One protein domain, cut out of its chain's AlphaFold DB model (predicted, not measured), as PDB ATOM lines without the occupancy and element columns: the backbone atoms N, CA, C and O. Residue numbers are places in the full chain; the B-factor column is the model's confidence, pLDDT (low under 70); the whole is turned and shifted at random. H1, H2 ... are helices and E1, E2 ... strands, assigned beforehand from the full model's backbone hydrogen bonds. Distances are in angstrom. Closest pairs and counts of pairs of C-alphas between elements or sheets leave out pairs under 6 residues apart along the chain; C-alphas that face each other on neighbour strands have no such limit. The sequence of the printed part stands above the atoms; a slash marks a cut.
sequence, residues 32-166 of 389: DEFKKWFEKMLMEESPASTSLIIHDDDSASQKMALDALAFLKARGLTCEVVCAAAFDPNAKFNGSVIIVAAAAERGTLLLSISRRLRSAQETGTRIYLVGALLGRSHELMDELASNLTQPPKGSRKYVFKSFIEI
ATOM      1  N   ASP A  32     171.909 112.004 136.692       93.31
ATOM      2  CA  ASP A  32     171.353 111.050 135.730       93.31
ATOM      3  C   ASP A  32     169.885 111.335 135.407       93.31
ATOM      4  O   ASP A  32     169.454 111.133 134.273       93.31
ATOM      5  N   GLU A  33     169.111 111.848 136.365       93.06
ATOM      6  CA  GLU A  33     167.723 112.254 136.135       93.06
ATOM      7  C   GLU A  33     167.650 113.434 135.170       93.06
ATOM      8  O   GLU A  33     166.823 113.418 134.259       93.06
ATOM      9  N   PHE A  34     168.548 114.414 135.320       96.19
ATOM     10  CA  PHE A  34     168.635 115.525 134.383       96.19
ATOM     11  C   PHE A  34     169.021 115.041 132.986       96.19
ATOM     12  O   PHE A  34     168.360 115.414 132.024       96.19
ATOM     13  N   LYS A  35     170.047 114.186 132.853       96.56
ATOM     14  CA  LYS A  35     170.466 113.653 131.543       96.56
ATOM     15  C   LYS A  35     169.325 112.914 130.846       96.56
ATOM     16  O   LYS A  35     169.055 113.182 129.680       96.56
ATOM     17  N   LYS A  36     168.618 112.042 131.576       97.19
ATOM     18  CA  LYS A  36     167.446 111.311 131.069       97.19
ATOM     19  C   LYS A  36     166.336 112.261 130.626       97.19
ATOM     20  O   LYS A  36     165.760 112.072 129.559       97.19
ATOM     21  N   TRP A  37     166.036 113.282 131.430       97.88
ATOM     22  CA  TRP A  37     165.055 114.304 131.066       97.88
ATOM     23  C   TRP A  37     165.490 115.084 129.823       97.88
ATOM     24  O   TRP A  37     164.697 115.247 128.901       97.88
ATOM     25  N   PHE A  38     166.744 115.528 129.770       98.31
ATOM     26  CA  PHE A  38     167.263 116.361 128.692       98.31
ATOM     27  C   PHE A  38     167.268 115.607 127.362       98.31
ATOM     28  O   PHE A  38     166.759 116.118 126.369       98.31
ATOM     29  N   GLU A  39     167.745 114.360 127.357       97.62
ATOM     30  CA  GLU A  39     167.702 113.494 126.177       97.62
ATOM     31  C   GLU A  39     166.264 113.236 125.713       97.62
ATOM     32  O   GLU A  39     165.973 113.323 124.519       97.62
ATOM     33  N   LYS A  40     165.338 112.991 126.651       97.94
ATOM     34  CA  LYS A  40     163.911 112.845 126.342       97.94
ATOM     35  C   LYS A  40     163.340 114.108 125.689       97.94
ATOM     36  O   LYS A  40     162.677 114.002 124.664       97.94
ATOM     37  N   MET A  41     163.618 115.294 126.235       97.94
ATOM     38  CA  MET A  41     163.147 116.559 125.654       97.94
ATOM     39  C   MET A  41     163.736 116.800 124.266       97.94
ATOM     40  O   MET A  41     163.019 117.229 123.363       97.94
ATOM     41  N   LEU A  42     165.018 116.488 124.062       97.12
ATOM     42  CA  LEU A  42     165.634 116.573 122.741       97.12
ATOM     43  C   LEU A  42     164.973 115.607 121.751       97.12
ATOM     44  O   LEU A  42     164.745 115.988 120.607       97.12
ATOM     45  N   MET A  43     164.635 114.391 122.178       96.38
ATOM     46  CA  MET A  43     163.952 113.406 121.340       96.38
ATOM     47  C   MET A  43     162.529 113.831 120.961       96.38
ATOM     48  O   MET A  43     162.128 113.644 119.815       96.38
ATOM     49  N   GLU A  44     161.769 114.376 121.909       95.56
ATOM     50  CA  GLU A  44     160.351 114.709 121.720       95.56
ATOM     51  C   GLU A  44     160.142 116.036 120.981       95.56
ATOM     52  O   GLU A  44     159.187 116.166 120.214       95.56
ATOM     53  N   GLU A  45     161.015 117.021 121.203       94.88
ATOM     54  CA  GLU A  45     160.756 118.399 120.781       94.88
ATOM     55  C   GLU A  45     161.676 118.866 119.637       94.88
ATOM     56  O   GLU A  45     161.264 119.738 118.873       94.88
ATOM     57  N   SER A  46     162.889 118.309 119.467       93.06
ATOM     58  CA  SER A  46     163.871 118.830 118.492       93.06
ATOM     59  C   SER A  46     163.421 118.643 117.032       93.06
ATOM     60  O   SER A  46     163.291 117.509 116.567       93.06
ATOM     61  N   PRO A  47     163.255 119.723 116.246       92.44
ATOM     62  CA  PRO A  47     162.887 119.636 114.845       92.44
ATOM     63  C   PRO A  47     164.070 119.169 114.004       92.44
ATOM     64  O   PRO A  47     165.211 119.573 114.236       92.44
ATOM     65  N   ALA A  48     163.778 118.440 112.929       92.69
ATOM     66  CA  ALA A  48     164.766 118.078 111.911       92.69
ATOM     67  C   ALA A  48     165.432 119.304 111.244       92.69
ATOM     68  O   ALA A  48     166.514 119.193 110.682       92.69
ATOM     69  N   SER A  49     164.797 120.479 111.320       94.25
ATOM     70  CA  SER A  49     165.321 121.745 110.795       94.25
ATOM     71  C   SER A  49     166.230 122.500 111.768       94.25
ATOM     72  O   SER A  49     166.513 123.670 111.523       94.25
ATOM     73  N   THR A  50     166.633 121.899 112.892       96.50
ATOM     74  CA  THR A  50     167.496 122.570 113.879       96.50
ATOM     75  C   THR A  50     168.845 122.920 113.260       96.50
ATOM     76  O   THR A  50     169.572 122.033 112.823       96.50
ATOM     77  N   SER A  51     169.180 124.209 113.241       96.06
ATOM     78  CA  SER A  51     170.422 124.732 112.658       96.06
ATOM     79  C   SER A  51     171.322 125.417 113.684       96.06
ATOM     80  O   SER A  51     172.532 125.488 113.478       96.06
ATOM     81  N   LEU A  52     170.767 125.862 114.816       97.69
ATOM     82  CA  LEU A  52     171.498 126.632 115.820       97.69
ATOM     83  C   LEU A  52     171.123 126.222 117.248       97.69
ATOM     84  O   LEU A  52     169.950 126.027 117.575       97.69
ATOM     85  N   ILE A  53     172.128 126.157 118.117       98.38
ATOM     86  CA  ILE A  53     171.982 125.996 119.561       98.38
ATOM     87  C   ILE A  53     172.573 127.230 120.245       98.38
ATOM     88  O   ILE A  53     173.751 127.539 120.073       98.38
ATOM     89  N   ILE A  54     171.761 127.929 121.036       98.38
ATOM     90  CA  ILE A  54     172.187 129.090 121.825       98.38
ATOM     91  C   ILE A  54     172.214 128.699 123.298       98.38
ATOM     92  O   ILE A  54     171.237 128.147 123.802       98.38
ATOM     93  N   HIS A  55     173.289 129.019 124.010       98.12
ATOM     94  CA  HIS A  55     173.389 128.755 125.446       98.12
ATOM     95  C   HIS A  55     173.642 130.012 126.276       98.12
ATOM     96  O   HIS A  55     174.219 130.975 125.779       98.12
ATOM     97  N   ASP A  56     173.220 130.000 127.544       95.75
ATOM     98  CA  ASP A  56     173.675 130.985 128.543       95.75
ATOM     99  C   ASP A  56     175.210 130.935 128.682       95.75
ATOM    100  O   ASP A  56     175.832 129.903 128.431       95.75
ATOM    101  N   ASP A  57     175.832 132.038 129.080       94.19
ATOM    102  CA  ASP A  57     177.284 132.256 129.058       94.19
ATOM    103  C   ASP A  57     178.047 131.493 130.171       94.19
ATOM    104  O   ASP A  57     179.216 131.768 130.432       94.19
ATOM    105  N   ASP A  58     177.404 130.525 130.834       94.44
ATOM    106  CA  ASP A  58     177.998 129.678 131.872       94.44
ATOM    107  C   ASP A  58     178.410 128.281 131.361       94.44
ATOM    108  O   ASP A  58     177.864 127.756 130.387       94.44
ATOM    109  N   SER A  59     179.365 127.657 132.061       96.38
ATOM    110  CA  SER A  59     179.949 126.345 131.735       96.38
ATOM    111  C   SER A  59     178.924 125.213 131.662       96.38
ATOM    112  O   SER A  59     179.009 124.347 130.789       96.38
ATOM    113  N   ALA A  60     177.939 125.202 132.558       97.00
ATOM    114  CA  ALA A  60     176.938 124.145 132.613       97.00
ATOM    115  C   ALA A  60     175.957 124.248 131.436       97.00
ATOM    116  O   ALA A  60     175.601 123.235 130.830       97.00
ATOM    117  N   SER A  61     175.574 125.468 131.059       97.94
ATOM    118  CA  SER A  61     174.764 125.746 129.870       97.94
ATOM    119  C   SER A  61     175.519 125.423 128.578       97.94
ATOM    120  O   SER A  61     174.946 124.829 127.664       97.94
ATOM    121  N   GLN A  62     176.822 125.719 128.518       98.19
ATOM    122  CA  GLN A  62     177.680 125.286 127.412       98.19
ATOM    123  C   GLN A  62     177.720 123.758 127.307       98.19
ATOM    124  O   GLN A  62     177.564 123.207 126.217       98.19
ATOM    125  N   LYS A  63     177.869 123.053 128.435       97.81
ATOM    126  CA  LYS A  63     177.812 121.589 128.463       97.81
ATOM    127  C   LYS A  63     176.482 121.060 127.917       97.81
ATOM    128  O   LYS A  63     176.508 120.170 127.075       97.81
ATOM    129  N   MET A  64     175.344 121.631 128.328       98.19
ATOM    130  CA  MET A  64     174.034 121.263 127.767       98.19
ATOM    131  C   MET A  64     173.997 121.428 126.242       98.19
ATOM    132  O   MET A  64     173.458 120.573 125.543       98.19
ATOM    133  N   ALA A  65     174.580 122.506 125.714       98.31
ATOM    134  CA  ALA A  65     174.612 122.754 124.277       98.31
ATOM    135  C   ALA A  65     175.469 121.735 123.521       98.31
ATOM    136  O   ALA A  65     175.077 121.276 122.451       98.31
ATOM    137  N   LEU A  66     176.616 121.351 124.086       98.25
ATOM    138  CA  LEU A  66     177.483 120.318 123.520       98.25
ATOM    139  C   LEU A  66     176.821 118.936 123.562       98.25
ATOM    140  O   LEU A  66     176.897 118.198 122.580       98.25
ATOM    141  N   ASP A  67     176.128 118.612 124.655       97.81
ATOM    142  CA  ASP A  67     175.378 117.361 124.790       97.81
ATOM    143  C   ASP A  67     174.216 117.315 123.765       97.81
ATOM    144  O   ASP A  67     174.014 116.298 123.095       97.81
ATOM    145  N   ALA A  68     173.518 118.437 123.536       97.94
ATOM    146  CA  ALA A  68     172.511 118.559 122.477       97.94
ATOM    147  C   ALA A  68     173.113 118.453 121.064       97.94
ATOM    148  O   ALA A  68     172.568 117.754 120.210       97.94
ATOM    149  N   LEU A  69     174.262 119.089 120.813       98.12
ATOM    150  CA  LEU A  69     174.968 118.983 119.535       98.12
ATOM    151  C   LEU A  69     175.355 117.532 119.233       98.12
ATOM    152  O   LEU A  69     175.161 117.067 118.110       98.12
ATOM    153  N   ALA A  70     175.891 116.811 120.220       97.56
ATOM    154  CA  ALA A  70     176.242 115.402 120.079       97.56
ATOM    155  C   ALA A  70     175.005 114.547 119.756       97.56
ATOM    156  O   ALA A  70     175.046 113.729 118.834       97.56
ATOM    157  N   PHE A  71     173.887 114.789 120.450       97.19
ATOM    158  CA  PHE A  71     172.616 114.102 120.213       97.19
ATOM    159  C   PHE A  71     172.074 114.308 118.789       97.19
ATOM    160  O   PHE A  71     171.593 113.354 118.165       97.19
ATOM    161  N   LEU A  72     172.155 115.539 118.272       96.56
ATOM    162  CA  LEU A  72     171.686 115.903 116.933       96.56
ATOM    163  C   LEU A  72     172.627 115.383 115.834       96.56
ATOM    164  O   LEU A  72     172.156 114.824 114.843       96.56
ATOM    165  N   LYS A  73     173.951 115.462 116.036       96.44
ATOM    166  CA  LYS A  73     174.952 114.900 115.109       96.44
ATOM    167  C   LYS A  73     174.821 113.392 114.952       96.44
ATOM    168  O   LYS A  73     174.898 112.891 113.834       96.44
ATOM    169  N   ALA A  74     174.553 112.671 116.042       96.06
ATOM    170  CA  ALA A  74     174.297 111.231 116.001       96.06
ATOM    171  C   ALA A  74     173.071 110.857 115.140       96.06
ATOM    172  O   ALA A  74     172.930 109.708 114.734       96.06
ATOM    173  N   ARG A  75     172.197 111.827 114.841       94.69
ATOM    174  CA  ARG A  75     171.008 111.685 113.987       94.69
ATOM    175  C   ARG A  75     171.175 112.338 112.612       94.69
ATOM    176  O   ARG A  75     170.200 112.472 111.880       94.69
ATOM    177  N   GLY A  76     172.397 112.734 112.254       93.88
ATOM    178  CA  GLY A  76     172.728 113.292 110.943       93.88
ATOM    179  C   GLY A  76     172.442 114.785 110.778       93.88
ATOM    180  O   GLY A  76     172.505 115.276 109.655       93.88
ATOM    181  N   LEU A  77     172.141 115.521 111.855       94.25
ATOM    182  CA  LEU A  77     171.959 116.971 111.784       94.25
ATOM    183  C   LEU A  77     173.284 117.718 111.981       94.25
ATOM    184  O   LEU A  77     174.109 117.367 112.828       94.25
ATOM    185  N   THR A  78     173.447 118.810 111.238       91.25
ATOM    186  CA  THR A  78     174.533 119.778 111.409       91.25
ATOM    187  C   THR A  78     173.987 121.046 112.051       91.25
ATOM    188  O   THR A  78     173.127 121.707 111.470       91.25
ATOM    189  N   CYS A  79     174.493 121.389 113.234       93.94
ATOM    190  CA  CYS A  79     174.073 122.574 113.974       93.94
ATOM    191  C   CYS A  79     175.292 123.351 114.472       93.94
ATOM    192  O   CYS A  79     176.306 122.753 114.843       93.94
ATOM    193  N   GLU A  80     175.170 124.671 114.527       96.00
ATOM    194  CA  GLU A  80     176.147 125.542 115.177       96.00
ATOM    195  C   GLU A  80     175.813 125.725 116.661       96.00
ATOM    196  O   GLU A  80     174.654 125.626 117.066       96.00
ATOM    197  N   VAL A  81     176.832 125.988 117.481       97.81
ATOM    198  CA  VAL A  81     176.679 126.288 118.911       97.81
ATOM    199  C   VAL A  81     177.280 127.658 119.187       97.81
ATOM    200  O   VAL A  81     178.432 127.905 118.840       97.81
ATOM    201  N   VAL A  82     176.509 128.531 119.832       97.44
ATOM    202  CA  VAL A  82     176.902 129.909 120.144       97.44
ATOM    203  C   VAL A  82     176.475 130.271 121.566       97.44
ATOM    204  O   VAL A  82     175.380 129.919 122.011       97.44
ATOM    205  N   CYS A  83     177.319 131.013 122.281       97.06
ATOM    206  CA  CYS A  83     176.929 131.597 123.562       97.06
ATOM    207  C   CYS A  83     176.051 132.840 123.356       97.06
ATOM    208  O   CYS A  83     176.133 133.536 122.337       97.06
ATOM    209  N   ALA A  84     175.200 133.145 124.331       95.56
ATOM    210  CA  ALA A  84     174.260 134.249 124.249       95.56
ATOM    211  C   ALA A  84     174.967 135.591 124.004       95.56
ATOM    212  O   ALA A  84     174.461 136.401 123.222       95.56
ATOM    213  N   ALA A  85     176.133 135.833 124.605       94.81
ATOM    214  CA  ALA A  85     176.909 137.046 124.368       94.81
ATOM    215  C   ALA A  85     177.368 137.184 122.903       94.81
ATOM    216  O   ALA A  85     177.253 138.272 122.336       94.81
ATOM    217  N   ALA A  86     177.804 136.092 122.267       95.06
ATOM    218  CA  ALA A  86     178.376 136.098 120.915       95.06
ATOM    219  C   ALA A  86     177.344 136.038 119.773       95.06
ATOM    220  O   ALA A  86     177.708 136.189 118.611       95.06
ATOM    221  N   PHE A  87     176.062 135.815 120.071       95.44
ATOM    222  CA  PHE A  87     175.026 135.671 119.046       95.44
ATOM    223  C   PHE A  87     174.824 136.947 118.202       95.44
ATOM    224  O   PHE A  87     174.380 137.961 118.723       95.44
ATOM    225  N   ASP A  88     175.058 136.948 116.892       92.75
ATOM    226  CA  ASP A  88     174.827 138.161 116.091       92.75
ATOM    227  C   ASP A  88     173.345 138.298 115.672       92.75
ATOM    228  O   ASP A  88     172.859 137.485 114.888       92.75
ATOM    229  N   PRO A  89     172.594 139.320 116.142       91.00
ATOM    230  CA  PRO A  89     171.215 139.541 115.702       91.00
ATOM    231  C   PRO A  89     171.084 140.033 114.246       91.00
ATOM    232  O   PRO A  89     169.965 140.082 113.722       91.00
ATOM    233  N   ASN A  90     172.183 140.449 113.606       92.56
ATOM    234  CA  ASN A  90     172.176 140.969 112.237       92.56
ATOM    235  C   ASN A  90     172.354 139.866 111.188       92.56
ATOM    236  O   ASN A  90     171.807 139.989 110.090       92.56
ATOM    237  N   ALA A  91     173.050 138.783 111.537       92.31
ATOM    238  CA  ALA A  91     173.211 137.612 110.688       92.31
ATOM    239  C   ALA A  91     171.875 136.863 110.534       92.31
ATOM    240  O   ALA A  91     171.336 136.308 111.493       92.31
ATOM    241  N   LYS A  92     171.319 136.871 109.316       94.56
ATOM    242  CA  LYS A  92     170.071 136.163 109.005       94.56
ATOM    243  C   LYS A  92     170.329 134.682 108.792       94.56
ATOM    244  O   LYS A  92     171.307 134.310 108.148       94.56
ATOM    245  N   PHE A  93     169.427 133.846 109.291       95.12
ATOM    246  CA  PHE A  93     169.502 132.405 109.083       95.12
ATOM    247  C   PHE A  93     168.117 131.757 109.041       95.12
ATOM    248  O   PHE A  93     167.116 132.305 109.512       95.12
ATOM    249  N   ASN A  94     168.093 130.542 108.494       94.00
ATOM    250  CA  ASN A  94     166.921 129.682 108.416       94.00
ATOM    251  C   ASN A  94     167.106 128.446 109.307       94.00
ATOM    252  O   ASN A  94     168.225 127.968 109.509       94.00
ATOM    253  N   GLY A  95     166.000 127.920 109.829       94.25
ATOM    254  CA  GLY A  95     165.992 126.717 110.658       94.25
ATOM    255  C   GLY A  95     165.656 126.975 112.124       94.25
ATOM    256  O   GLY A  95     165.521 128.103 112.596       94.25
ATOM    257  N   SER A  96     165.427 125.884 112.843       95.69
ATOM    258  CA  SER A  96     164.973 125.912 114.229       95.69
ATOM    259  C   SER A  96     166.130 126.125 115.199       95.69
ATOM    260  O   SER A  96     167.266 125.738 114.928       95.69
ATOM    261  N   VAL A  97     165.821 126.732 116.345       97.44
ATOM    262  CA  VAL A  97     166.809 127.070 117.373       97.44
ATOM    263  C   VAL A  97     166.481 126.362 118.676       97.44
ATOM    264  O   VAL A  97     165.347 126.442 119.156       97.44
ATOM    265  N   ILE A  98     167.485 125.727 119.274       98.31
ATOM    266  CA  ILE A  98     167.416 125.228 120.647       98.31
ATOM    267  C   ILE A  98     168.160 126.215 121.546       98.31
ATOM    268  O   ILE A  98     169.324 126.523 121.326       98.31
ATOM    269  N   ILE A  99     167.481 126.730 122.559       98.44
ATOM    270  CA  ILE A  99     168.017 127.639 123.559       98.44
ATOM    271  C   ILE A  99     168.131 126.861 124.864       98.44
ATOM    272  O   ILE A  99     167.129 126.352 125.368       98.44
ATOM    273  N   VAL A 100     169.335 126.780 125.424       98.38
ATOM    274  CA  VAL A 100     169.608 126.041 126.660       98.38
ATOM    275  C   VAL A 100     170.123 126.952 127.769       98.38
ATOM    276  O   VAL A 100     170.961 127.825 127.546       98.38
ATOM    277  N   ALA A 101     169.633 126.740 128.989       97.81
ATOM    278  CA  ALA A 101     170.162 127.389 130.185       97.81
ATOM    279  C   ALA A 101     170.108 126.426 131.375       97.81
ATOM    280  O   ALA A 101     169.045 125.907 131.708       97.81
ATOM    281  N   ALA A 102     171.228 126.215 132.062       96.88
ATOM    282  CA  ALA A 102     171.289 125.323 133.216       96.88
ATOM    283  C   ALA A 102     170.422 125.827 134.378       96.88
ATOM    284  O   ALA A 102     169.793 125.028 135.071       96.88
ATOM    285  N   ALA A 103     170.320 127.146 134.566       94.31
ATOM    286  CA  ALA A 103     169.359 127.730 135.494       94.31
ATOM    287  C   ALA A 103     168.916 129.136 135.075       94.31
ATOM    288  O   ALA A 103     169.708 129.912 134.546       94.31
ATOM    289  N   ALA A 104     167.670 129.491 135.383       92.94
ATOM    290  CA  ALA A 104     167.102 130.815 135.165       92.94
ATOM    291  C   ALA A 104     166.258 131.257 136.371       92.94
ATOM    292  O   ALA A 104     165.593 130.446 137.003       92.94
ATOM    293  N   GLU A 105     166.250 132.559 136.674       88.62
ATOM    294  CA  GLU A 105     165.356 133.142 137.693       88.62
ATOM    295  C   GLU A 105     164.246 133.977 137.044       88.62
ATOM    296  O   GLU A 105     163.090 133.584 136.983       88.62
ATOM    297  N   ARG A 106     164.612 135.156 136.520       84.44
ATOM    298  CA  ARG A 106     163.695 136.083 135.831       84.44
ATOM    299  C   ARG A 106     163.606 135.848 134.323       84.44
ATOM    300  O   ARG A 106     162.869 136.551 133.647       84.44
ATOM    301  N   GLY A 107     164.437 134.958 133.781       87.62
ATOM    302  CA  GLY A 107     164.507 134.706 132.342       87.62
ATOM    303  C   GLY A 107     164.922 135.913 131.489       87.62
ATOM    304  O   GLY A 107     164.685 135.905 130.288       87.62
ATOM    305  N   THR A 108     165.555 136.946 132.061       90.69
ATOM    306  CA  THR A 108     165.942 138.167 131.324       90.69
ATOM    307  C   THR A 108     166.839 137.869 130.127       90.69
ATOM    308  O   THR A 108     166.673 138.470 129.068       90.69
ATOM    309  N   LEU A 109     167.763 136.916 130.276       92.44
ATOM    310  CA  LEU A 109     168.609 136.472 129.176       92.44
ATOM    311  C   LEU A 109     167.802 135.733 128.103       92.44
ATOM    312  O   LEU A 109     167.924 136.063 126.927       92.44
ATOM    313  N   LEU A 110     166.920 134.808 128.498       96.00
ATOM    314  CA  LEU A 110     166.047 134.072 127.575       96.00
ATOM    315  C   LEU A 110     165.151 135.024 126.769       96.00
ATOM    316  O   LEU A 110     165.027 134.886 125.554       96.00
ATOM    317  N   LEU A 111     164.585 136.042 127.424       95.56
ATOM    318  CA  LEU A 111     163.801 137.093 126.773       95.56
ATOM    319  C   LEU A 111     164.661 137.940 125.823       95.56
ATOM    320  O   LEU A 111     164.212 138.283 124.727       95.56
ATOM    321  N   SER A 112     165.906 138.248 126.201       95.25
ATOM    322  CA  SER A 112     166.857 138.961 125.338       95.25
ATOM    323  C   SER A 112     167.196 138.161 124.074       95.25
ATOM    324  O   SER A 112     167.135 138.707 122.970       95.25
ATOM    325  N   ILE A 113     167.475 136.859 124.217       96.25
ATOM    326  CA  ILE A 113     167.698 135.928 123.101       96.25
ATOM    327  C   ILE A 113     166.448 135.870 122.217       96.25
ATOM    328  O   ILE A 113     166.546 136.088 121.012       96.25
ATOM    329  N   SER A 114     165.262 135.679 122.807       95.12
ATOM    330  CA  SER A 114     163.986 135.651 122.078       95.12
ATOM    331  C   SER A 114     163.775 136.910 121.232       95.12
ATOM    332  O   SER A 114     163.387 136.817 120.064       95.12
ATOM    333  N   ARG A 115     164.085 138.093 121.784       94.62
ATOM    334  CA  ARG A 115     164.002 139.374 121.071       94.62
ATOM    335  C   ARG A 115     164.985 139.447 119.903       94.62
ATOM    336  O   ARG A 115     164.569 139.831 118.818       94.62
ATOM    337  N   ARG A 116     166.249 139.057 120.095       95.75
ATOM    338  CA  ARG A 116     167.271 139.044 119.025       95.75
ATOM    339  C   ARG A 116     166.906 138.067 117.905       95.75
ATOM    340  O   ARG A 116     167.013 138.407 116.732       95.75
ATOM    341  N   LEU A 117     166.366 136.902 118.265       95.19
ATOM    342  CA  LEU A 117     165.888 135.906 117.310       95.19
ATOM    343  C   LEU A 117     164.727 136.414 116.444       95.19
ATOM    344  O   LEU A 117     164.594 135.956 115.318       95.19
ATOM    345  N   ARG A 118     163.886 137.354 116.913       91.94
ATOM    346  CA  ARG A 118     162.820 137.950 116.069       91.94
ATOM    347  C   ARG A 118     163.379 138.666 114.843       91.94
ATOM    348  O   ARG A 118     162.682 138.749 113.843       91.94
ATOM    349  N   SER A 119     164.600 139.187 114.934       91.12
ATOM    350  CA  SER A 119     165.264 139.850 113.818       91.12
ATOM    351  C   SER A 119     166.123 138.878 113.015       91.12
ATOM    352  O   SER A 119     166.122 138.972 111.796       91.12
ATOM    353  N   ALA A 120     166.854 137.972 113.666       94.94
ATOM    354  CA  ALA A 120     167.836 137.111 113.003       94.94
ATOM    355  C   ALA A 120     167.242 135.862 112.325       94.94
ATOM    356  O   ALA A 120     167.709 135.457 111.265       94.94
ATOM    357  N   GLN A 121     166.221 135.245 112.927       94.75
ATOM    358  CA  GLN A 121     165.656 133.982 112.449       94.75
ATOM    359  C   GLN A 121     164.521 134.248 111.453       94.75
ATOM    360  O   GLN A 121     163.463 134.745 111.844       94.75
ATOM    361  N   GLU A 122     164.720 133.882 110.189       92.38
ATOM    362  CA  GLU A 122     163.726 134.079 109.123       92.38
ATOM    363  C   GLU A 122     162.631 133.006 109.151       92.38
ATOM    364  O   GLU A 122     161.448 133.306 108.992       92.38
ATOM    365  N   THR A 123     163.013 131.749 109.398       91.38
ATOM    366  CA  THR A 123     162.098 130.599 109.459       91.38
ATOM    367  C   THR A 123     162.503 129.614 110.552       91.38
ATOM    368  O   THR A 123     163.652 129.592 110.988       91.38
ATOM    369  N   GLY A 124     161.565 128.765 110.978       91.69
ATOM    370  CA  GLY A 124     161.794 127.712 111.971       91.69
ATOM    371  C   GLY A 124     161.084 127.959 113.301       91.69
ATOM    372  O   GLY A 124     160.372 128.947 113.488       91.69
ATOM    373  N   THR A 125     161.247 127.017 114.229       94.06
ATOM    374  CA  THR A 125     160.685 127.113 115.583       94.06
ATOM    375  C   THR A 125     161.779 127.379 116.618       94.06
ATOM    376  O   THR A 125     162.970 127.400 116.300       94.06
ATOM    377  N   ARG A 126     161.367 127.628 117.860       96.44
ATOM    378  CA  ARG A 126     162.247 127.871 119.002       96.44
ATOM    379  C   ARG A 126     161.890 126.917 120.124       96.44
ATOM    380  O   ARG A 126     160.711 126.674 120.387       96.44
ATOM    381  N   ILE A 127     162.913 126.404 120.786       97.56
ATOM    382  CA  ILE A 127     162.769 125.483 121.907       97.56
ATOM    383  C   ILE A 127     163.639 125.992 123.029       97.56
ATOM    384  O   ILE A 127     164.835 126.159 122.843       97.56
ATOM    385  N   TYR A 128     163.046 126.232 124.186       98.31
ATOM    386  CA  TYR A 128     163.751 126.646 125.388       98.31
ATOM    387  C   TYR A 128     163.793 125.462 126.348       98.31
ATOM    388  O   TYR A 128     162.743 124.999 126.795       98.31
ATOM    389  N   LEU A 129     164.996 124.982 126.660       98.19
ATOM    390  CA  LEU A 129     165.237 123.930 127.642       98.19
ATOM    391  C   LEU A 129     166.004 124.527 128.824       98.19
ATOM    392  O   LEU A 129     167.156 124.944 128.691       98.19
ATOM    393  N   VAL A 130     165.357 124.580 129.984       97.94
ATOM    394  CA  VAL A 130     165.917 125.162 131.208       97.94
ATOM    395  C   VAL A 130     166.126 124.069 132.252       97.94
ATOM    396  O   VAL A 130     165.220 123.289 132.518       97.94
ATOM    397  N   GLY A 131     167.297 124.000 132.881       96.81
ATOM    398  CA  GLY A 131     167.528 123.042 133.965       96.81
ATOM    399  C   GLY A 131     166.717 123.384 135.212       96.81
ATOM    400  O   GLY A 131     165.746 122.706 135.529       96.81
ATOM    401  N   ALA A 132     167.070 124.456 135.911       95.19
ATOM    402  CA  ALA A 132     166.308 124.923 137.067       95.19
ATOM    403  C   ALA A 132     165.695 126.304 136.816       95.19
ATOM    404  O   ALA A 132     166.416 127.280 136.606       95.19
ATOM    405  N   LEU A 133     164.371 126.410 136.890       94.25
ATOM    406  CA  LEU A 133     163.648 127.675 136.891       94.25
ATOM    407  C   LEU A 133     163.302 128.066 138.335       94.25
ATOM    408  O   LEU A 133     162.353 127.555 138.930       94.25
ATOM    409  N   LEU A 134     164.093 128.982 138.896       91.19
ATOM    410  CA  LEU A 134     163.944 129.515 140.251       91.19
ATOM    411  C   LEU A 134     163.214 130.865 140.215       91.19
ATOM    412  O   LEU A 134     163.807 131.926 140.417       91.19
ATOM    413  N   GLY A 135     161.926 130.840 139.873       88.69
ATOM    414  CA  GLY A 135     161.113 132.047 139.723       88.69
ATOM    415  C   GLY A 135     160.694 132.679 141.051       88.69
ATOM    416  O   GLY A 135     160.934 132.151 142.133       88.69
ATOM    417  N   ARG A 136     160.053 133.852 140.988       84.94
ATOM    418  CA  ARG A 136     159.522 134.542 142.182       84.94
ATOM    419  C   ARG A 136     158.162 134.009 142.625       84.94
ATOM    420  O   ARG A 136     157.849 134.060 143.808       84.94
ATOM    421  N   SER A 137     157.360 133.566 141.667       84.38
ATOM    422  CA  SER A 137     156.061 132.934 141.858       84.38
ATOM    423  C   SER A 137     155.722 132.121 140.612       84.38
ATOM    424  O   SER A 137     156.331 132.340 139.562       84.38
ATOM    425  N   HIS A 138     154.749 131.216 140.724       85.94
ATOM    426  CA  HIS A 138     154.270 130.440 139.580       85.94
ATOM    427  C   HIS A 138     153.706 131.343 138.480       85.94
ATOM    428  O   HIS A 138     154.078 131.177 137.329       85.94
ATOM    429  N   GLU A 139     152.947 132.386 138.830       86.19
ATOM    430  CA  GLU A 139     152.369 133.307 137.833       86.19
ATOM    431  C   GLU A 139     153.444 133.970 136.964       86.19
ATOM    432  O   GLU A 139     153.298 134.056 135.751       86.19
ATOM    433  N   LEU A 140     154.551 134.414 137.569       89.06
ATOM    434  CA  LEU A 140     155.649 135.041 136.827       89.06
ATOM    435  C   LEU A 140     156.447 134.025 135.995       89.06
ATOM    436  O   LEU A 140     157.040 134.389 134.980       89.06
ATOM    437  N   MET A 141     156.489 132.763 136.426       91.88
ATOM    438  CA  MET A 141     157.092 131.671 135.656       91.88
ATOM    439  C   MET A 141     156.220 131.322 134.442       91.88
ATOM    440  O   MET A 141     156.745 131.210 133.335       91.88
ATOM    441  N   ASP A 142     154.900 131.266 134.621       91.38
ATOM    442  CA  ASP A 142     153.925 131.061 133.548       91.38
ATOM    443  C   ASP A 142     153.926 132.230 132.556       91.38
ATOM    444  O   ASP A 142     153.886 132.025 131.341       91.38
ATOM    445  N   GLU A 143     154.036 133.467 133.048       93.19
ATOM    446  CA  GLU A 143     154.167 134.660 132.210       93.19
ATOM    447  C   GLU A 143     155.455 134.611 131.375       93.19
ATOM    448  O   GLU A 143     155.425 134.868 130.169       93.19
ATOM    449  N   LEU A 144     156.584 134.225 131.982       95.00
ATOM    450  CA  LEU A 144     157.841 134.022 131.262       95.00
ATOM    451  C   LEU A 144     157.680 132.970 130.158       95.00
ATOM    452  O   LEU A 144     158.056 133.230 129.013       95.00
ATOM    453  N   ALA A 145     157.102 131.809 130.475       95.06
ATOM    454  CA  ALA A 145     156.864 130.750 129.502       95.06
ATOM    455  C   ALA A 145     155.930 131.224 128.376       95.06
ATOM    456  O   ALA A 145     156.231 131.028 127.198       95.06
ATOM    457  N   SER A 146     154.840 131.921 128.702       93.94
ATOM    458  CA  SER A 146     153.921 132.511 127.721       93.94
ATOM    459  C   SER A 146     154.643 133.489 126.791       93.94
ATOM    460  O   SER A 146     154.557 133.363 125.570       93.94
ATOM    461  N   ASN A 147     155.441 134.405 127.340       94.06
ATOM    462  CA  ASN A 147     156.191 135.396 126.566       94.06
ATOM    463  C   ASN A 147     157.244 134.763 125.641       94.06
ATOM    464  O   ASN A 147     157.477 135.251 124.533       94.06
ATOM    465  N   LEU A 148     157.883 133.672 126.073       95.50
ATOM    466  CA  LEU A 148     158.855 132.937 125.260       95.50
ATOM    467  C   LEU A 148     158.190 132.066 124.188       95.50
ATOM    468  O   LEU A 148     158.810 131.810 123.153       95.50
ATOM    469  N   THR A 149     156.944 131.635 124.409       94.81
ATOM    470  CA  THR A 149     156.254 130.662 123.550       94.81
ATOM    471  C   THR A 149     155.351 131.266 122.473       94.81
ATOM    472  O   THR A 149     154.721 130.520 121.724       94.81
ATOM    473  N   GLN A 150     155.310 132.598 122.355       90.38
ATOM    474  CA  GLN A 150     154.505 133.328 121.369       90.38
ATOM    475  C   GLN A 150     155.221 133.477 120.009       90.38
ATOM    476  O   GLN A 150     156.185 134.245 119.908       90.38
ATOM    477  N   PRO A 151     154.751 132.795 118.946       86.62
ATOM    478  CA  PRO A 151     155.275 132.946 117.594       86.62
ATOM    479  C   PRO A 151     154.503 134.031 116.807       86.62
ATOM    480  O   PRO A 151     153.484 134.542 117.287       86.62
ATOM    481  N   PRO A 152     154.921 134.361 115.569       83.25
ATOM    482  CA  PRO A 152     154.105 135.141 114.641       83.25
ATOM    483  C   PRO A 152     152.723 134.510 114.398       83.25
ATOM    484  O   PRO A 152     152.551 133.288 114.469       83.25
ATOM    485  N   LYS A 153     151.724 135.345 114.084       80.75
ATOM    486  CA  LYS A 153     150.338 134.904 113.857       80.75
ATOM    487  C   LYS A 153     150.287 133.805 112.785       80.75
ATOM    488  O   LYS A 153     150.857 133.963 111.711       80.75
ATOM    489  N   GLY A 154     149.590 132.707 113.082       74.56
ATOM    490  CA  GLY A 154     149.437 131.564 112.170       74.56
ATOM    491  C   GLY A 154     150.526 130.488 112.273       74.56
ATOM    492  O   GLY A 154     150.437 129.484 111.576       74.56
ATOM    493  N   SER A 155     151.523 130.653 113.149       81.69
ATOM    494  CA  SER A 155     152.560 129.643 113.407       81.69
ATOM    495  C   SER A 155     152.253 128.783 114.640       81.69
ATOM    496  O   SER A 155     151.557 129.216 115.562       81.69
ATOM    497  N   ARG A 156     152.808 127.563 114.689       82.06
ATOM    498  CA  ARG A 156     152.762 126.704 115.888       82.06
ATOM    499  C   ARG A 156     153.501 127.387 117.044       82.06
ATOM    500  O   ARG A 156     154.558 127.977 116.830       82.06
ATOM    501  N   LYS A 157     152.955 127.279 118.263       88.19
ATOM    502  CA  LYS A 157     153.608 127.783 119.480       88.19
ATOM    503  C   LYS A 157     155.016 127.207 119.626       88.19
ATOM    504  O   LYS A 157     155.231 126.022 119.365       88.19
ATOM    505  N   TYR A 158     155.942 128.050 120.070       95.19
ATOM    506  CA  TYR A 158     157.270 127.600 120.470       95.19
ATOM    507  C   TYR A 158     157.179 126.767 121.752       95.19
ATOM    508  O   TYR A 158     156.155 126.768 122.441       95.19
ATOM    509  N   VAL A 159     158.252 126.050 122.069       96.69
ATOM    510  CA  VAL A 159     158.287 125.105 123.188       96.69
ATOM    511  C   VAL A 159     159.128 125.677 124.320       96.69
ATOM    512  O   VAL A 159     160.232 126.159 124.088       96.69
ATOM    513  N   PHE A 160     158.623 125.598 125.549       97.38
ATOM    514  CA  PHE A 160     159.376 125.896 126.764       97.38
ATOM    515  C   PHE A 160     159.250 124.708 127.716       97.38
ATOM    516  O   PHE A 160     158.133 124.281 128.017       97.38
ATOM    517  N   LYS A 161     160.384 124.157 128.153       97.56
ATOM    518  CA  LYS A 161     160.456 123.044 129.103       97.56
ATOM    519  C   LYS A 161     161.519 123.329 130.148       97.56
ATOM    520  O   LYS A 161     162.618 123.788 129.838       97.56
ATOM    521  N   SER A 162     161.193 122.989 131.377       96.81
ATOM    522  CA  SER A 162     162.044 123.104 132.551       96.81
ATOM    523  C   SER A 162     162.173 121.727 133.210       96.81
ATOM    524  O   SER A 162     161.231 120.932 133.178       96.81
ATOM    525  N   PHE A 163     163.341 121.406 133.767       96.00
ATOM    526  CA  PHE A 163     163.517 120.161 134.523       96.00
ATOM    527  C   PHE A 163     163.011 120.312 135.958       96.00
ATOM    528  O   PHE A 163     162.260 119.472 136.448       96.00
ATOM    529  N   ILE A 164     163.401 121.402 136.623       92.19
ATOM    530  CA  ILE A 164     162.969 121.758 137.974       92.19
ATOM    531  C   ILE A 164     162.335 123.145 137.944       92.19
ATOM    532  O   ILE A 164     162.918 124.088 137.412       92.19
ATOM    533  N   GLU A 165     161.178 123.280 138.585       90.56
ATOM    534  CA  GLU A 165     160.459 124.543 138.751       90.56
ATOM    535  C   GLU A 165     160.177 124.790 140.224       90.56
ATOM    536  O   GLU A 165     159.377 124.082 140.837       90.56
ATOM    537  N   ILE A 166     160.841 125.792 140.803       87.19
ATOM    538  CA  ILE A 166     160.631 126.143 142.206       87.19
ATOM    539  C   ILE A 166     160.493 127.662 142.337       87.19
ATOM    540  O   ILE A 166     161.430 128.397 142.026       87.19
TER     541      ILE A 166
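This is residues 32 to 166 of the 389 residues of an uncharacterized protein of Pseudomonas oryzihabitans (UniProt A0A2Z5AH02). A twisted sheet of five strands makes the middle layer of a three-layer domain, with helices H1 and H2 packed over one face and H3 and H4 over the other. A short strand, E4, lies beyond one end of the sheet, beside residues 93 to 94. The printed part has 135 residues, with four named helices and six named strands in the order H1 E1 H2 E2 E3 H3 E4 E5 H4 E6; the sheet runs E2 E1 E3 E5 E6, all parallel, and the class is mixed, helices and strands. The whole is compact and rounded, with a radius of gyration of the C-alphas of 13.8 A and spans of 37 by 36 by 28 A.

The sheet's strands are E2, residues 80 to 83; E1, residues 50 to 55; E3, residues 96 to 104, 21.6 A long; E5, residues 126 to 133, 17.9 A; and E6, residues 159 to 165, ending at C-alpha 165 (160.459, 124.543, 138.751). E3 bends by 64 degrees at residue 101 and E5 by 59 degrees at residue 130. H1, residues 32 to 45, begins at C-alpha 32 (171.353, 111.050, 135.730) and is 19.7 A long. H2, residues 59 to 73, is 20.8 A long, H3, residues 108 to 120, 18.4 A, and H4, residues 138 to 149, 16.2 A. E4 is residues 121 to 123.

In the sheet, N 53 and O 80 are 2.8 A apart between E1 and E2, N 98 and O 52 3.0 A between E3 and E1, N 99 and O 127 2.7 A between E3 and E5, and N 161 and O 128 2.8 A between E6 and E5, each within hydrogen-bond range. H2 is on the sheet over E1 and E3, at a height of 7.7 A; its closest C-alphas to E3 are those of Ser 61 and Ala 102, 4.8 A apart. On the same face H1 lies over E5 at 9.6 A. H1 and H2 touch through residues 39 to 42 and 68 to 71 alone, closest at the C-alphas of Leu 42 and Ala 68, 7.2 A, at a steep tilt of 50 degrees, the same way. On the opposite face H3 lies over E3 at 10.0 A, and H4 lies over E6 and, only just, with 3 C-alphas, over E5, at 9.5 A. H3 and H4 touch, closest at the C-alphas of Ser 114 and Leu 148, 6.6 A, at a shallow tilt of 15 degrees, the same way. E1, H2, E2 and E5, H4, E6 are strand-helix-strand units, two parallel neighbour strands with a helix between them in the chain, with right-handed crossovers. E4 pairs with no named strand; residues 93 to 94 pair with it, parallel. In H1, H2 and H4 every O i to N i+4 pair is within hydrogen-bond range, in H3 8 of 9.

The C-alphas farthest apart are those of Gly 76 and Ser 137, 40.2 A. The printed part has no cut. The link from E2 to E3, residues 84 to 95, is long. The mean pLDDT of the printed part is 94.1, and no printed residue is under 70.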